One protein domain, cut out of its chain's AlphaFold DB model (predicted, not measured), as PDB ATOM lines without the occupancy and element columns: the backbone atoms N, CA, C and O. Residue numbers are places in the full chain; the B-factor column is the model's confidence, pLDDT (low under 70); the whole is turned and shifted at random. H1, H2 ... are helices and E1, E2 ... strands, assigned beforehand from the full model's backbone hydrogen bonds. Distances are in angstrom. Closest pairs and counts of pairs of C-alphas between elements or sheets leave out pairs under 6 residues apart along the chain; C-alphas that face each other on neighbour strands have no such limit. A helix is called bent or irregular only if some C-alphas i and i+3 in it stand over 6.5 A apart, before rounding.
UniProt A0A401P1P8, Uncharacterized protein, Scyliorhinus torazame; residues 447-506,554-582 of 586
ATOM      1  N   LEU A 447      32.433 -20.135 -75.288       89.62
ATOM      2  CA  LEU A 447      31.555 -19.591 -74.259       89.62
ATOM      3  C   LEU A 447      30.682 -18.499 -74.879       89.62
ATOM      4  O   LEU A 447      31.199 -17.577 -75.516       89.62
ATOM      5  N   LEU A 448      29.364 -18.584 -74.679       88.75
ATOM      6  CA  LEU A 448      28.447 -17.505 -75.042       88.75
ATOM      7  C   LEU A 448      28.448 -16.456 -73.925       88.75
ATOM      8  O   LEU A 448      27.902 -16.676 -72.847       88.75
ATOM      9  N   VAL A 449      29.071 -15.315 -74.188       88.12
ATOM     10  CA  VAL A 449      29.218 -14.220 -73.226       88.12
ATOM     11  C   VAL A 449      28.005 -13.289 -73.295       88.12
ATOM     12  O   VAL A 449      27.321 -13.179 -74.322       88.12
ATOM     13  N   LEU A 450      27.737 -12.591 -72.186       79.06
ATOM     14  CA  LEU A 450      26.812 -11.456 -72.133       79.06
ATOM     15  C   LEU A 450      27.044 -10.537 -73.351       79.06
ATOM     16  O   LEU A 450      28.184 -10.265 -73.712       79.06
ATOM     17  N   ARG A 451      25.957 -10.066 -73.982       79.00
ATOM     18  CA  ARG A 451      25.924  -9.436 -75.331       79.00
ATOM     19  C   ARG A 451      25.987 -10.401 -76.536       79.00
ATOM     20  O   ARG A 451      26.179  -9.944 -77.657       79.00
ATOM     21  N   ARG A 452      25.735 -11.706 -76.347       79.88
ATOM     22  CA  ARG A 452      25.617 -12.731 -77.418       79.88
ATOM     23  C   ARG A 452      26.903 -12.968 -78.233       79.88
ATOM     24  O   ARG A 452      26.838 -13.552 -79.314       79.88
ATOM     25  N   GLN A 453      28.056 -12.529 -77.732       83.75
ATOM     26  CA  GLN A 453      29.356 -12.771 -78.360       83.75
ATOM     27  C   GLN A 453      29.872 -14.164 -77.984       83.75
ATOM     28  O   GLN A 453      29.644 -14.627 -76.869       83.75
ATOM     29  N   ILE A 454      30.586 -14.828 -78.895       86.81
ATOM     30  CA  ILE A 454      31.286 -16.082 -78.589       86.81
ATOM     31  C   ILE A 454      32.745 -15.753 -78.309       86.81
ATOM     32  O   ILE A 454      33.452 -15.270 -79.194       86.81
ATOM     33  N   MET A 455      33.198 -16.056 -77.097       87.38
ATOM     34  CA  MET A 455      34.617 -16.077 -76.762       87.38
ATOM     35  C   MET A 455      35.105 -17.522 -76.750       87.38
ATOM     36  O   MET A 455      34.467 -18.391 -76.162       87.38
ATOM     37  N   MET A 456      36.253 -17.785 -77.368       87.81
ATOM     38  CA  MET A 456      36.959 -19.049 -77.167       87.81
ATOM     39  C   MET A 456      37.731 -18.948 -75.857       87.81
ATOM     40  O   MET A 456      38.552 -18.039 -75.699       87.81
ATOM     41  N   GLN A 457      37.508 -19.869 -74.921       85.12
ATOM     42  CA  GLN A 457      38.447 -20.032 -73.816       85.12
ATOM     43  C   GLN A 457      39.799 -20.511 -74.391       85.12
ATOM     44  O   GLN A 457      39.849 -21.150 -75.444       85.12
ATOM     45  N   ALA A 458      40.912 -20.232 -73.707       72.00
ATOM     46  CA  ALA A 458      42.257 -20.536 -74.214       72.00
ATOM     47  C   ALA A 458      42.956 -21.810 -73.651       72.00
ATOM     48  O   ALA A 458      44.186 -21.812 -73.579       72.00
ATOM     49  N   PRO A 459      42.277 -22.924 -73.274       69.25
ATOM     50  CA  PRO A 459      42.965 -24.096 -72.729       69.25
ATOM     51  C   PRO A 459      43.726 -24.912 -73.790       69.25
ATOM     52  O   PRO A 459      44.315 -25.931 -73.454       69.25
ATOM     53  N   TRP A 460      43.770 -24.498 -75.064       65.62
ATOM     54  CA  TRP A 460      44.562 -25.172 -76.108       65.62
ATOM     55  C   TRP A 460      46.077 -25.168 -75.843       65.62
ATOM     56  O   TRP A 460      46.786 -25.997 -76.408       65.62
ATOM     57  N   LEU A 461      46.573 -24.276 -74.976       70.00
ATOM     58  CA  LEU A 461      47.963 -24.286 -74.505       70.00
ATOM     59  C   LEU A 461      48.240 -25.376 -73.452       70.00
ATOM     60  O   LEU A 461      49.392 -25.767 -73.276       70.00
ATOM     61  N   THR A 462      47.213 -25.874 -72.753       81.25
ATOM     62  CA  THR A 462      47.349 -26.843 -71.647       81.25
ATOM     63  C   THR A 462      46.728 -28.209 -71.949       81.25
ATOM     64  O   THR A 462      47.197 -29.226 -71.439       81.25
ATOM     65  N   VAL A 463      45.705 -28.266 -72.806       89.06
ATOM     66  CA  VAL A 463      44.954 -29.476 -73.159       89.06
ATOM     67  C   VAL A 463      45.275 -29.887 -74.595       89.06
ATOM     68  O   VAL A 463      44.850 -29.238 -75.552       89.06
ATOM     69  N   LYS A 464      45.985 -31.011 -74.755       91.19
ATOM     70  CA  LYS A 464      46.181 -31.641 -76.070       91.19
ATOM     71  C   LYS A 464      44.826 -32.134 -76.610       91.19
ATOM     72  O   LYS A 464      44.134 -32.846 -75.879       91.19
ATOM     73  N   PRO A 465      44.437 -31.787 -77.851       91.94
ATOM     74  CA  PRO A 465      43.155 -32.203 -78.412       91.94
ATOM     75  C   PRO A 465      43.105 -33.716 -78.649       91.94
ATOM     76  O   PRO A 465      44.122 -34.355 -78.926       91.94
ATOM     77  N   LYS A 466      41.902 -34.295 -78.601       94.81
ATOM     78  CA  LYS A 466      41.682 -35.680 -79.061       94.81
ATOM     79  C   LYS A 466      41.731 -35.748 -80.601       94.81
ATOM     80  O   LYS A 466      41.343 -34.781 -81.253       94.81
ATOM     81  N   PRO A 467      42.108 -36.881 -81.226       95.00
ATOM     82  CA  PRO A 467      42.156 -36.993 -82.692       95.00
ATOM     83  C   PRO A 467      40.783 -36.821 -83.370       95.00
ATOM     84  O   PRO A 467      40.709 -36.427 -84.533       95.00
ATOM     85  N   GLU A 468      39.687 -37.078 -82.654       94.94
ATOM     86  CA  GLU A 468      38.318 -36.780 -83.098       94.94
ATOM     87  C   GLU A 468      38.013 -35.278 -83.019       94.94
ATOM     88  O   GLU A 468      37.515 -34.691 -83.978       94.94
ATOM     89  N   GLU A 469      38.391 -34.639 -81.908       93.88
ATOM     90  CA  GLU A 469      38.287 -33.192 -81.708       93.88
ATOM     91  C   GLU A 469      39.086 -32.438 -82.780       93.88
ATOM     92  O   GLU A 469      38.584 -31.476 -83.349       93.88
ATOM     93  N   GLU A 470      40.283 -32.908 -83.146       94.06
ATOM     94  CA  GLU A 470      41.051 -32.357 -84.267       94.06
ATOM     95  C   GLU A 470      40.293 -32.394 -85.598       94.06
ATOM     96  O   GLU A 470      40.378 -31.433 -86.364       94.06
ATOM     97  N   ARG A 471      39.569 -33.480 -85.903       95.31
ATOM     98  CA  ARG A 471      38.779 -33.584 -87.143       95.31
ATOM     99  C   ARG A 471      37.658 -32.547 -87.147       95.31
ATOM    100  O   ARG A 471      37.507 -31.835 -88.136       95.31
ATOM    101  N   VAL A 472      36.950 -32.401 -86.025       94.44
ATOM    102  CA  VAL A 472      35.905 -31.378 -85.853       94.44
ATOM    103  C   VAL A 472      36.495 -29.966 -85.931       94.44
ATOM    104  O   VAL A 472      35.966 -29.129 -86.652       94.44
ATOM    105  N   LYS A 473      37.641 -29.694 -85.290       93.44
ATOM    106  CA  LYS A 473      38.351 -28.407 -85.404       93.44
ATOM    107  C   LYS A 473      38.764 -28.089 -86.843       93.44
ATOM    108  O   LYS A 473      38.630 -26.947 -87.271       93.44
ATOM    109  N   LYS A 474      39.259 -29.080 -87.593       95.00
ATOM    110  CA  LYS A 474      39.658 -28.930 -89.005       95.00
ATOM    111  C   LYS A 474      38.449 -28.654 -89.911       95.00
ATOM    112  O   LYS A 474      38.570 -27.852 -90.832       95.00
ATOM    113  N   ASP A 475      37.290 -29.247 -89.629       96.00
ATOM    114  CA  ASP A 475      36.022 -28.939 -90.308       96.00
ATOM    115  C   ASP A 475      35.488 -27.537 -89.951       96.00
ATOM    116  O   ASP A 475      35.215 -26.730 -90.837       96.00
ATOM    117  N   LEU A 476      35.451 -27.185 -88.661       95.06
ATOM    118  CA  LEU A 476      35.064 -25.851 -88.185       95.06
ATOM    119  C   LEU A 476      35.952 -24.744 -88.765       95.06
ATOM    120  O   LEU A 476      35.440 -23.705 -89.174       95.06
ATOM    121  N   ALA A 477      37.266 -24.965 -88.867       94.50
ATOM    122  CA  ALA A 477      38.188 -24.020 -89.494       94.50
ATOM    123  C   ALA A 477      37.904 -23.838 -90.998       94.50
ATOM    124  O   ALA A 477      37.920 -22.707 -91.486       94.50
ATOM    125  N   LYS A 478      37.587 -24.918 -91.730       96.56
ATOM    126  CA  LYS A 478      37.153 -24.835 -93.137       96.56
ATOM    127  C   LYS A 478      35.847 -24.051 -93.276       96.56
ATOM    128  O   LYS A 478      35.780 -23.134 -94.090       96.56
ATOM    129  N   LYS A 479      34.835 -24.367 -92.461       96.94
ATOM    130  CA  LYS A 479      33.523 -23.700 -92.471       96.94
ATOM    131  C   LYS A 479      33.632 -22.216 -92.104       96.94
ATOM    132  O   LYS A 479      33.096 -21.378 -92.821       96.94
ATOM    133  N   LEU A 480      34.405 -21.869 -91.073       95.94
ATOM    134  CA  LEU A 480      34.660 -20.479 -90.681       95.94
ATOM    135  C   LEU A 480      35.400 -19.691 -91.774       95.94
ATOM    136  O   LEU A 480      35.062 -18.537 -92.028       95.94
ATOM    137  N   ASN A 481      36.378 -20.303 -92.447       95.62
ATOM    138  CA  ASN A 481      37.056 -19.666 -93.578       95.62
ATOM    139  C   ASN A 481      36.111 -19.482 -94.777       95.62
ATOM    140  O   ASN A 481      36.113 -18.407 -95.367       95.62
ATOM    141  N   SER A 482      35.242 -20.456 -95.071       97.50
ATOM    142  CA  SER A 482      34.194 -20.321 -96.094       97.50
ATOM    143  C   SER A 482      33.252 -19.143 -95.798       97.50
ATOM    144  O   SER A 482      33.075 -18.268 -96.644       97.50
ATOM    145  N   LEU A 483      32.745 -19.031 -94.561       97.31
ATOM    146  CA  LEU A 483      31.900 -17.907 -94.126       97.31
ATOM    147  C   LEU A 483      32.606 -16.542 -94.227       97.31
ATOM    148  O   LEU A 483      31.953 -15.530 -94.486       97.31
ATOM    149  N   ARG A 484      33.930 -16.492 -94.024       96.50
ATOM    150  CA  ARG A 484      34.739 -15.272 -94.203       96.50
ATOM    151  C   ARG A 484      34.905 -14.914 -95.678       96.50
ATOM    152  O   ARG A 484      34.683 -13.762 -96.035       96.50
ATOM    153  N   SER A 485      35.219 -15.879 -96.540       96.88
ATOM    154  CA  SER A 485      35.293 -15.659 -97.992       96.88
ATOM    155  C   SER A 485      33.936 -15.249 -98.579       96.88
ATOM    156  O   SER A 485      33.880 -14.360 -99.426       96.88
ATOM    157  N   GLN A 486      32.833 -15.816 -98.080       97.50
ATOM    158  CA  GLN A 486      31.474 -15.405 -98.437       97.50
ATOM    159  C   GLN A 486      31.190 -13.953 -98.016       97.50
ATOM    160  O   GLN A 486      30.681 -13.177 -98.824       97.50
ATOM    161  N   GLN A 487      31.562 -13.560 -96.791       97.50
ATOM    162  CA  GLN A 487      31.429 -12.176 -96.322       97.50
ATOM    163  C   GLN A 487      32.261 -11.209 -97.180       97.50
ATOM    164  O   GLN A 487      31.739 -10.191 -97.624       97.50
ATOM    165  N   GLN A 488      33.526 -11.536 -97.459       96.31
ATOM    166  CA  GLN A 488      34.406 -10.723 -98.309       96.31
ATOM    167  C   GLN A 488      33.847 -10.572 -99.730       96.31
ATOM    168  O   GLN A 488      33.836  -9.468-100.267       96.31
ATOM    169  N   SER A 489      33.308 -11.648-100.314       97.38
ATOM    170  CA  SER A 489      32.632 -11.603-101.616       97.38
ATOM    171  C   SER A 489      31.392 -10.697-101.597       97.38
ATOM    172  O   SER A 489      31.180  -9.931-102.535       97.38
ATOM    173  N   GLN A 490      30.593 -10.729-100.524       97.56
ATOM    174  CA  GLN A 490      29.428  -9.848-100.371       97.56
ATOM    175  C   GLN A 490      29.825  -8.374-100.207       97.56
ATOM    176  O   GLN A 490      29.237  -7.531-100.880       97.56
ATOM    177  N   MET A 491      30.843  -8.072 -99.392       96.69
ATOM    178  CA  MET A 491      31.391  -6.715 -99.250       96.69
ATOM    179  C   MET A 491      31.910  -6.187-100.596       96.69
ATOM    180  O   MET A 491      31.470  -5.139-101.049       96.69
ATOM    181  N   HIS A 492      32.730  -6.965-101.309       97.25
ATOM    182  CA  HIS A 492      33.260  -6.572-102.619       97.25
ATOM    183  C   HIS A 492      32.159  -6.328-103.670       97.25
ATOM    184  O   HIS A 492      32.245  -5.396-104.468       97.25
ATOM    185  N   ARG A 493      31.076  -7.123-103.664       97.56
ATOM    186  CA  ARG A 493      29.912  -6.880-104.540       97.56
ATOM    187  C   ARG A 493      29.155  -5.600-104.165       97.56
ATOM    188  O   ARG A 493      28.624  -4.951-105.063       97.56
ATOM    189  N   LEU A 494      29.127  -5.226-102.884       96.88
ATOM    190  CA  LEU A 494      28.548  -3.968-102.406       96.88
ATOM    191  C   LEU A 494      29.425  -2.757-102.776       96.88
ATOM    192  O   LEU A 494      28.891  -1.774-103.283       96.88
ATOM    193  N   ASP A 495      30.752  -2.853-102.630       95.62
ATOM    194  CA  ASP A 495      31.718  -1.847-103.102       95.62
ATOM    195  C   ASP A 495      31.574  -1.585-104.610       95.62
ATOM    196  O   ASP A 495      31.440  -0.438-105.040       95.62
ATOM    197  N   LEU A 496      31.547  -2.647-105.427       96.81
ATOM    198  CA  LEU A 496      31.350  -2.541-106.877       96.81
ATOM    199  C   LEU A 496      30.004  -1.896-107.234       96.81
ATOM    200  O   LEU A 496      29.940  -1.076-108.152       96.81
ATOM    201  N   TRP A 497      28.933  -2.240-106.513       96.31
ATOM    202  CA  TRP A 497      27.615  -1.635-106.707       96.31
ATOM    203  C   TRP A 497      27.614  -0.144-106.338       96.31
ATOM    204  O   TRP A 497      27.155   0.674-107.133       96.31
ATOM    205  N   HIS A 498      28.198   0.229-105.197       95.31
ATOM    206  CA  HIS A 498      28.320   1.621-104.760       95.31
ATOM    207  C   HIS A 498      29.131   2.460-105.755       95.31
ATOM    208  O   HIS A 498      28.663   3.504-106.212       95.31
ATOM    209  N   ASN A 499      30.305   1.974-106.166       94.38
ATOM    210  CA  ASN A 499      31.158   2.650-107.144       94.38
ATOM    211  C   ASN A 499      30.448   2.801-108.507       94.38
ATOM    212  O   ASN A 499      30.602   3.829-109.172       94.38
ATOM    213  N   LYS A 500      29.619   1.824-108.909       94.88
ATOM    214  CA  LYS A 500      28.760   1.929-110.101       94.88
ATOM    215  C   LYS A 500      27.685   3.010-109.938       94.88
ATOM    216  O   LYS A 500      27.554   3.843-110.828       94.88
ATOM    217  N   VAL A 501      26.957   3.035-108.819       90.62
ATOM    218  CA  VAL A 501      25.917   4.048-108.545       90.62
ATOM    219  C   VAL A 501      26.515   5.457-108.513       90.62
ATOM    220  O   VAL A 501      25.957   6.369-109.120       90.62
ATOM    221  N   LEU A 502      27.686   5.645-107.894       89.81
ATOM    222  CA  LEU A 502      28.411   6.919-107.949       89.81
ATOM    223  C   LEU A 502      28.792   7.288-109.390       89.81
ATOM    224  O   LEU A 502      28.530   8.412-109.813       89.81
ATOM    225  N   SER A 503      29.315   6.340-110.172       90.88
ATOM    226  CA  SER A 503      29.655   6.559-111.588       90.88
ATOM    227  C   SER A 503      28.438   6.933-112.447       90.88
ATOM    228  O   SER A 503      28.562   7.719-113.386       90.88
ATOM    229  N   GLU A 504      27.256   6.396-112.139       90.00
ATOM    230  CA  GLU A 504      25.989   6.725-112.809       90.00
ATOM    231  C   GLU A 504      25.409   8.078-112.346       90.00
ATOM    232  O   GLU A 504      24.788   8.767-113.148       90.00
ATOM    233  N   LEU A 505      25.676   8.516-111.108       86.69
ATOM    234  CA  LEU A 505      25.337   9.860-110.611       86.69
ATOM    235  C   LEU A 505      26.306  10.959-111.094       86.69
ATOM    236  O   LEU A 505      25.911  12.126-111.200       86.69
ATOM    237  N   GLU A 506      27.569  10.609-111.354       87.62
ATOM    238  CA  GLU A 506      28.608  11.505-111.887       87.62
ATOM    239  C   GLU A 506      28.570  11.631-113.407       87.62
ATOM    240  O   GLU A 506      28.827  12.717-113.942       87.62
ATOM    241  N   ALA A 554      22.629  10.036 -99.103       90.12
ATOM    242  CA  ALA A 554      21.638   8.959 -99.066       90.12
ATOM    243  C   ALA A 554      22.173   7.637 -99.657       90.12
ATOM    244  O   ALA A 554      21.919   6.562 -99.117       90.12
ATOM    245  N   ALA A 555      22.968   7.702-100.735       89.12
ATOM    246  CA  ALA A 555      23.639   6.524-101.284       89.12
ATOM    247  C   ALA A 555      24.687   5.941-100.314       89.12
ATOM    248  O   ALA A 555      24.771   4.723-100.168       89.12
ATOM    249  N   GLN A 556      25.454   6.787 -99.618       91.88
ATOM    250  CA  GLN A 556      26.445   6.347 -98.625       91.88
ATOM    251  C   GLN A 556      25.804   5.754 -97.360       91.88
ATOM    252  O   GLN A 556      26.334   4.800 -96.794       91.88
ATOM    253  N   GLU A 557      24.674   6.300 -96.911       94.94
ATOM    254  CA  GLU A 557      23.888   5.777 -95.788       94.94
ATOM    255  C   GLU A 557      23.341   4.376 -96.106       94.94
ATOM    256  O   GLU A 557      23.609   3.426 -95.370       94.94
ATOM    257  N   LEU A 558      22.721   4.212 -97.279       94.50
ATOM    258  CA  LEU A 558      22.235   2.918 -97.766       94.50
ATOM    259  C   LEU A 558      23.351   1.860 -97.881       94.50
ATOM    260  O   LEU A 558      23.111   0.681 -97.621       94.50
ATOM    261  N   VAL A 559      24.579   2.255 -98.237       95.38
ATOM    262  CA  VAL A 559      25.737   1.341 -98.248       95.38
ATOM    263  C   VAL A 559      26.124   0.913 -96.833       95.38
ATOM    264  O   VAL A 559      26.291  -0.285 -96.606       95.38
ATOM    265  N   LYS A 560      26.196   1.837 -95.865       94.81
ATOM    266  CA  LYS A 560      26.514   1.513 -94.458       94.81
ATOM    267  C   LYS A 560      25.512   0.523 -93.854       94.81
ATOM    268  O   LYS A 560      25.928  -0.414 -93.168       94.81
ATOM    269  N   ASP A 561      24.226   0.680 -94.159       96.44
ATOM    270  CA  ASP A 561      23.175  -0.255 -93.740       96.44
ATOM    271  C   ASP A 561      23.358  -1.650 -94.357       96.44
ATOM    272  O   ASP A 561      23.241  -2.666 -93.663       96.44
ATOM    273  N   GLN A 562      23.695  -1.728 -95.649       97.06
ATOM    274  CA  GLN A 562      23.969  -3.005 -96.314       97.06
ATOM    275  C   GLN A 562      25.249  -3.673 -95.791       97.06
ATOM    276  O   GLN A 562      25.264  -4.894 -95.607       97.06
ATOM    277  N   GLU A 563      26.296  -2.906 -95.476       96.19
ATOM    278  CA  GLU A 563      27.491  -3.429 -94.813       96.19
ATOM    279  C   GLU A 563      27.152  -4.031 -93.446       96.19
ATOM    280  O   GLU A 563      27.506  -5.180 -93.175       96.19
ATOM    281  N   GLU A 564      26.458  -3.295 -92.570       96.50
ATOM    282  CA  GLU A 564      26.131  -3.789 -91.228       96.50
ATOM    283  C   GLU A 564      25.163  -4.982 -91.287       96.50
ATOM    284  O   GLU A 564      25.283  -5.910 -90.484       96.50
ATOM    285  N   ASN A 565      24.289  -5.044 -92.297       97.44
ATOM    286  CA  ASN A 565      23.464  -6.210 -92.609       97.44
ATOM    287  C   ASN A 565      24.316  -7.441 -93.006       97.44
ATOM    288  O   ASN A 565      24.102  -8.535 -92.475       97.44
ATOM    289  N   VAL A 566      25.328  -7.278 -93.869       97.06
ATOM    290  CA  VAL A 566      26.300  -8.341 -94.211       97.06
ATOM    291  C   VAL A 566      27.107  -8.767 -92.975       97.06
ATOM    292  O   VAL A 566      27.218  -9.964 -92.689       97.06
ATOM    293  N   ARG A 567      27.596  -7.814 -92.169       95.25
ATOM    294  CA  ARG A 567      28.273  -8.083 -90.885       95.25
ATOM    295  C   ARG A 567      27.348  -8.802 -89.894       95.25
ATOM    296  O   ARG A 567      27.803  -9.652 -89.129       95.25
ATOM    297  N   HIS A 568      26.052  -8.487 -89.867       95.44
ATOM    298  CA  HIS A 568      25.058  -9.150 -89.015       95.44
ATOM    299  C   HIS A 568      24.828 -10.600 -89.449       95.44
ATOM    300  O   HIS A 568      24.944 -11.500 -88.617       95.44
ATOM    301  N   ARG A 569      24.600 -10.846 -90.746       96.50
ATOM    302  CA  ARG A 569      24.453 -12.201 -91.300       96.50
ATOM    303  C   ARG A 569      25.697 -13.062 -91.069       96.50
ATOM    304  O   ARG A 569      25.556 -14.205 -90.645       96.50
ATOM    305  N   HIS A 570      26.903 -12.513 -91.239       96.25
ATOM    306  CA  HIS A 570      28.137 -13.236 -90.912       96.25
ATOM    307  C   HIS A 570      28.229 -13.580 -89.413       96.25
ATOM    308  O   HIS A 570      28.497 -14.729 -89.067       96.25
ATOM    309  N   ARG A 571      27.946 -12.627 -88.508       94.38
ATOM    310  CA  ARG A 571      27.927 -12.884 -87.051       94.38
ATOM    311  C   ARG A 571      26.889 -13.944 -86.657       94.38
ATOM    312  O   ARG A 571      27.184 -14.756 -85.785       94.38
ATOM    313  N   ALA A 572      25.720 -13.973 -87.304       94.69
ATOM    314  CA  ALA A 572      24.713 -15.016 -87.103       94.69
ATOM    315  C   ALA A 572      25.223 -16.394 -87.562       94.69
ATOM    316  O   ALA A 572      25.311 -17.306 -86.747       94.69
ATOM    317  N   ALA A 573      25.692 -16.522 -88.808       96.00
ATOM    318  CA  ALA A 573      26.195 -17.793 -89.338       96.00
ATOM    319  C   ALA A 573      27.407 -18.343 -88.555       96.00
ATOM    320  O   ALA A 573      27.509 -19.548 -88.322       96.00
ATOM    321  N   VAL A 574      28.310 -17.471 -88.084       94.88
ATOM    322  CA  VAL A 574      29.410 -17.863 -87.184       94.88
ATOM    323  C   VAL A 574      28.886 -18.314 -85.819       94.88
ATOM    324  O   VAL A 574      29.431 -19.255 -85.242       94.88
ATOM    325  N   LYS A 575      27.820 -17.696 -85.298       93.31
ATOM    326  CA  LYS A 575      27.187 -18.138 -84.052       93.31
ATOM    327  C   LYS A 575      26.575 -19.531 -84.205       93.31
ATOM    328  O   LYS A 575      26.827 -20.393 -83.366       93.31
ATOM    329  N   ASP A 576      25.841 -19.764 -85.285       94.62
ATOM    330  CA  ASP A 576      25.163 -21.036 -85.548       94.62
ATOM    331  C   ASP A 576      26.163 -22.177 -85.820       94.62
ATOM    332  O   ASP A 576      25.945 -23.306 -85.384       94.62
ATOM    333  N   LEU A 577      27.324 -21.867 -86.416       95.44
ATOM    334  CA  LEU A 577      28.442 -22.802 -86.590       95.44
ATOM    335  C   LEU A 577      29.024 -23.323 -85.259       95.44
ATOM    336  O   LEU A 577      29.472 -24.469 -85.191       95.44
ATOM    337  N   PHE A 578      29.040 -22.498 -84.206       94.75
ATOM    338  CA  PHE A 578      29.639 -22.849 -82.910       94.75
ATOM    339  C   PHE A 578      28.626 -23.247 -81.829       94.75
ATOM    340  O   PHE A 578      29.001 -23.974 -80.909       94.75
ATOM    341  N   LEU A 579      27.354 -22.843 -81.942       92.75
ATOM    342  CA  LEU A 579      26.283 -23.168 -80.987       92.75
ATOM    343  C   LEU A 579      26.190 -24.657 -80.583       92.75
ATOM    344  O   LEU A 579      26.003 -24.906 -79.393       92.75
ATOM    345  N   PRO A 580      26.374 -25.656 -81.476       93.56
ATOM    346  CA  PRO A 580      26.345 -27.077 -81.098       93.56
ATOM    347  C   PRO A 580      27.427 -27.517 -80.095       93.56
ATOM    348  O   PRO A 580      27.300 -28.592 -79.505       93.56
ATOM    349  N   PHE A 581      28.481 -26.711 -79.920       92.88
ATOM    350  CA  PHE A 581      29.658 -26.991 -79.088       92.88
ATOM    351  C   PHE A 581      29.738 -26.130 -77.823       92.88
ATOM    352  O   PHE A 581      30.687 -26.278 -77.053       92.88
ATOM    353  N   ILE A 582      28.776 -25.224 -77.626       92.00
ATOM    354  CA  ILE A 582      28.606 -24.475 -76.383       92.00
ATOM    355  C   ILE A 582      27.771 -25.367 -75.462       92.00
ATOM    356  O   ILE A 582      26.635 -25.711 -75.800       92.00
TER     357      ILE A 582
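Overview. This is residues 447 to 506 and 554 to 582 of the 586 residues of an uncharacterized protein of Scyliorhinus torazame (UniProt A0A401P1P8). Two long helices, H1 and H2, lie side by side and run opposite ways, H1 the longer, and a small two-stranded hairpin of E1 and E2 sits near the last part of H2. Residues 458 to 464 of the link from the hairpin to H1 stick out. The 89 printed residues hold, in order, E1, E2, H1 and H2; the sheet E1 - E2 is antiparallel, and the class is mostly helix. The whole is only just loose, close to extended, with a radius of gyration of the C-alphas of 18.0 A, and is a rod spanning 59 by 27 by 21 A.

Arrangement. E1, residues 447 to 449, and E2, residues 453 to 456, form a hairpin of antiparallel strands at 144 degrees. N 447 and O 455 are within hydrogen-bond range at 2.8 A, as are N 455 and O 447 at 3.0 A. H1, residues 467 to 506, and H2, residues 554 to 581, touch, with the closest C-alphas those of Gln 487 and His 570, 6.4 A apart. Their tilt is shallow, 8 degrees, and they run opposite ways. The closest C-alphas of E2 and H2 are those of Ile 454 and Lys 575, 7.1 A apart. E1 and H2 are near each other, with 6 pairs of C-alphas within 10 A, while E1 and H1 are apart. In H1 every O i to N i+4 pair is within hydrogen-bond range; in H2, 22 of 24 are.

Along the chain. E1 begins at C-alpha 447 (31.555, -19.591, -74.259) and is 5.9 A long; E2 is 9.9 A. H1 runs 58.2 A from C-alpha 467 (42.156, -36.993, -82.692). H2, 41.9 A, ends at C-alpha 581 (29.658, -26.991, -79.088) and is irregular, with C-alphas 577 and 580 7.3 A apart.

Size, cuts and confidence. The C-alphas farthest apart, Lys 466 and Glu 506, are 58.9 A apart. Residues 507 to 553 are not printed, and C-alphas 506 and 554 are 14.8 A apart across this cut. The link E1 to E2 is tight, and E2 to H1 is short. Residues 459 to 460 have pLDDT under 70.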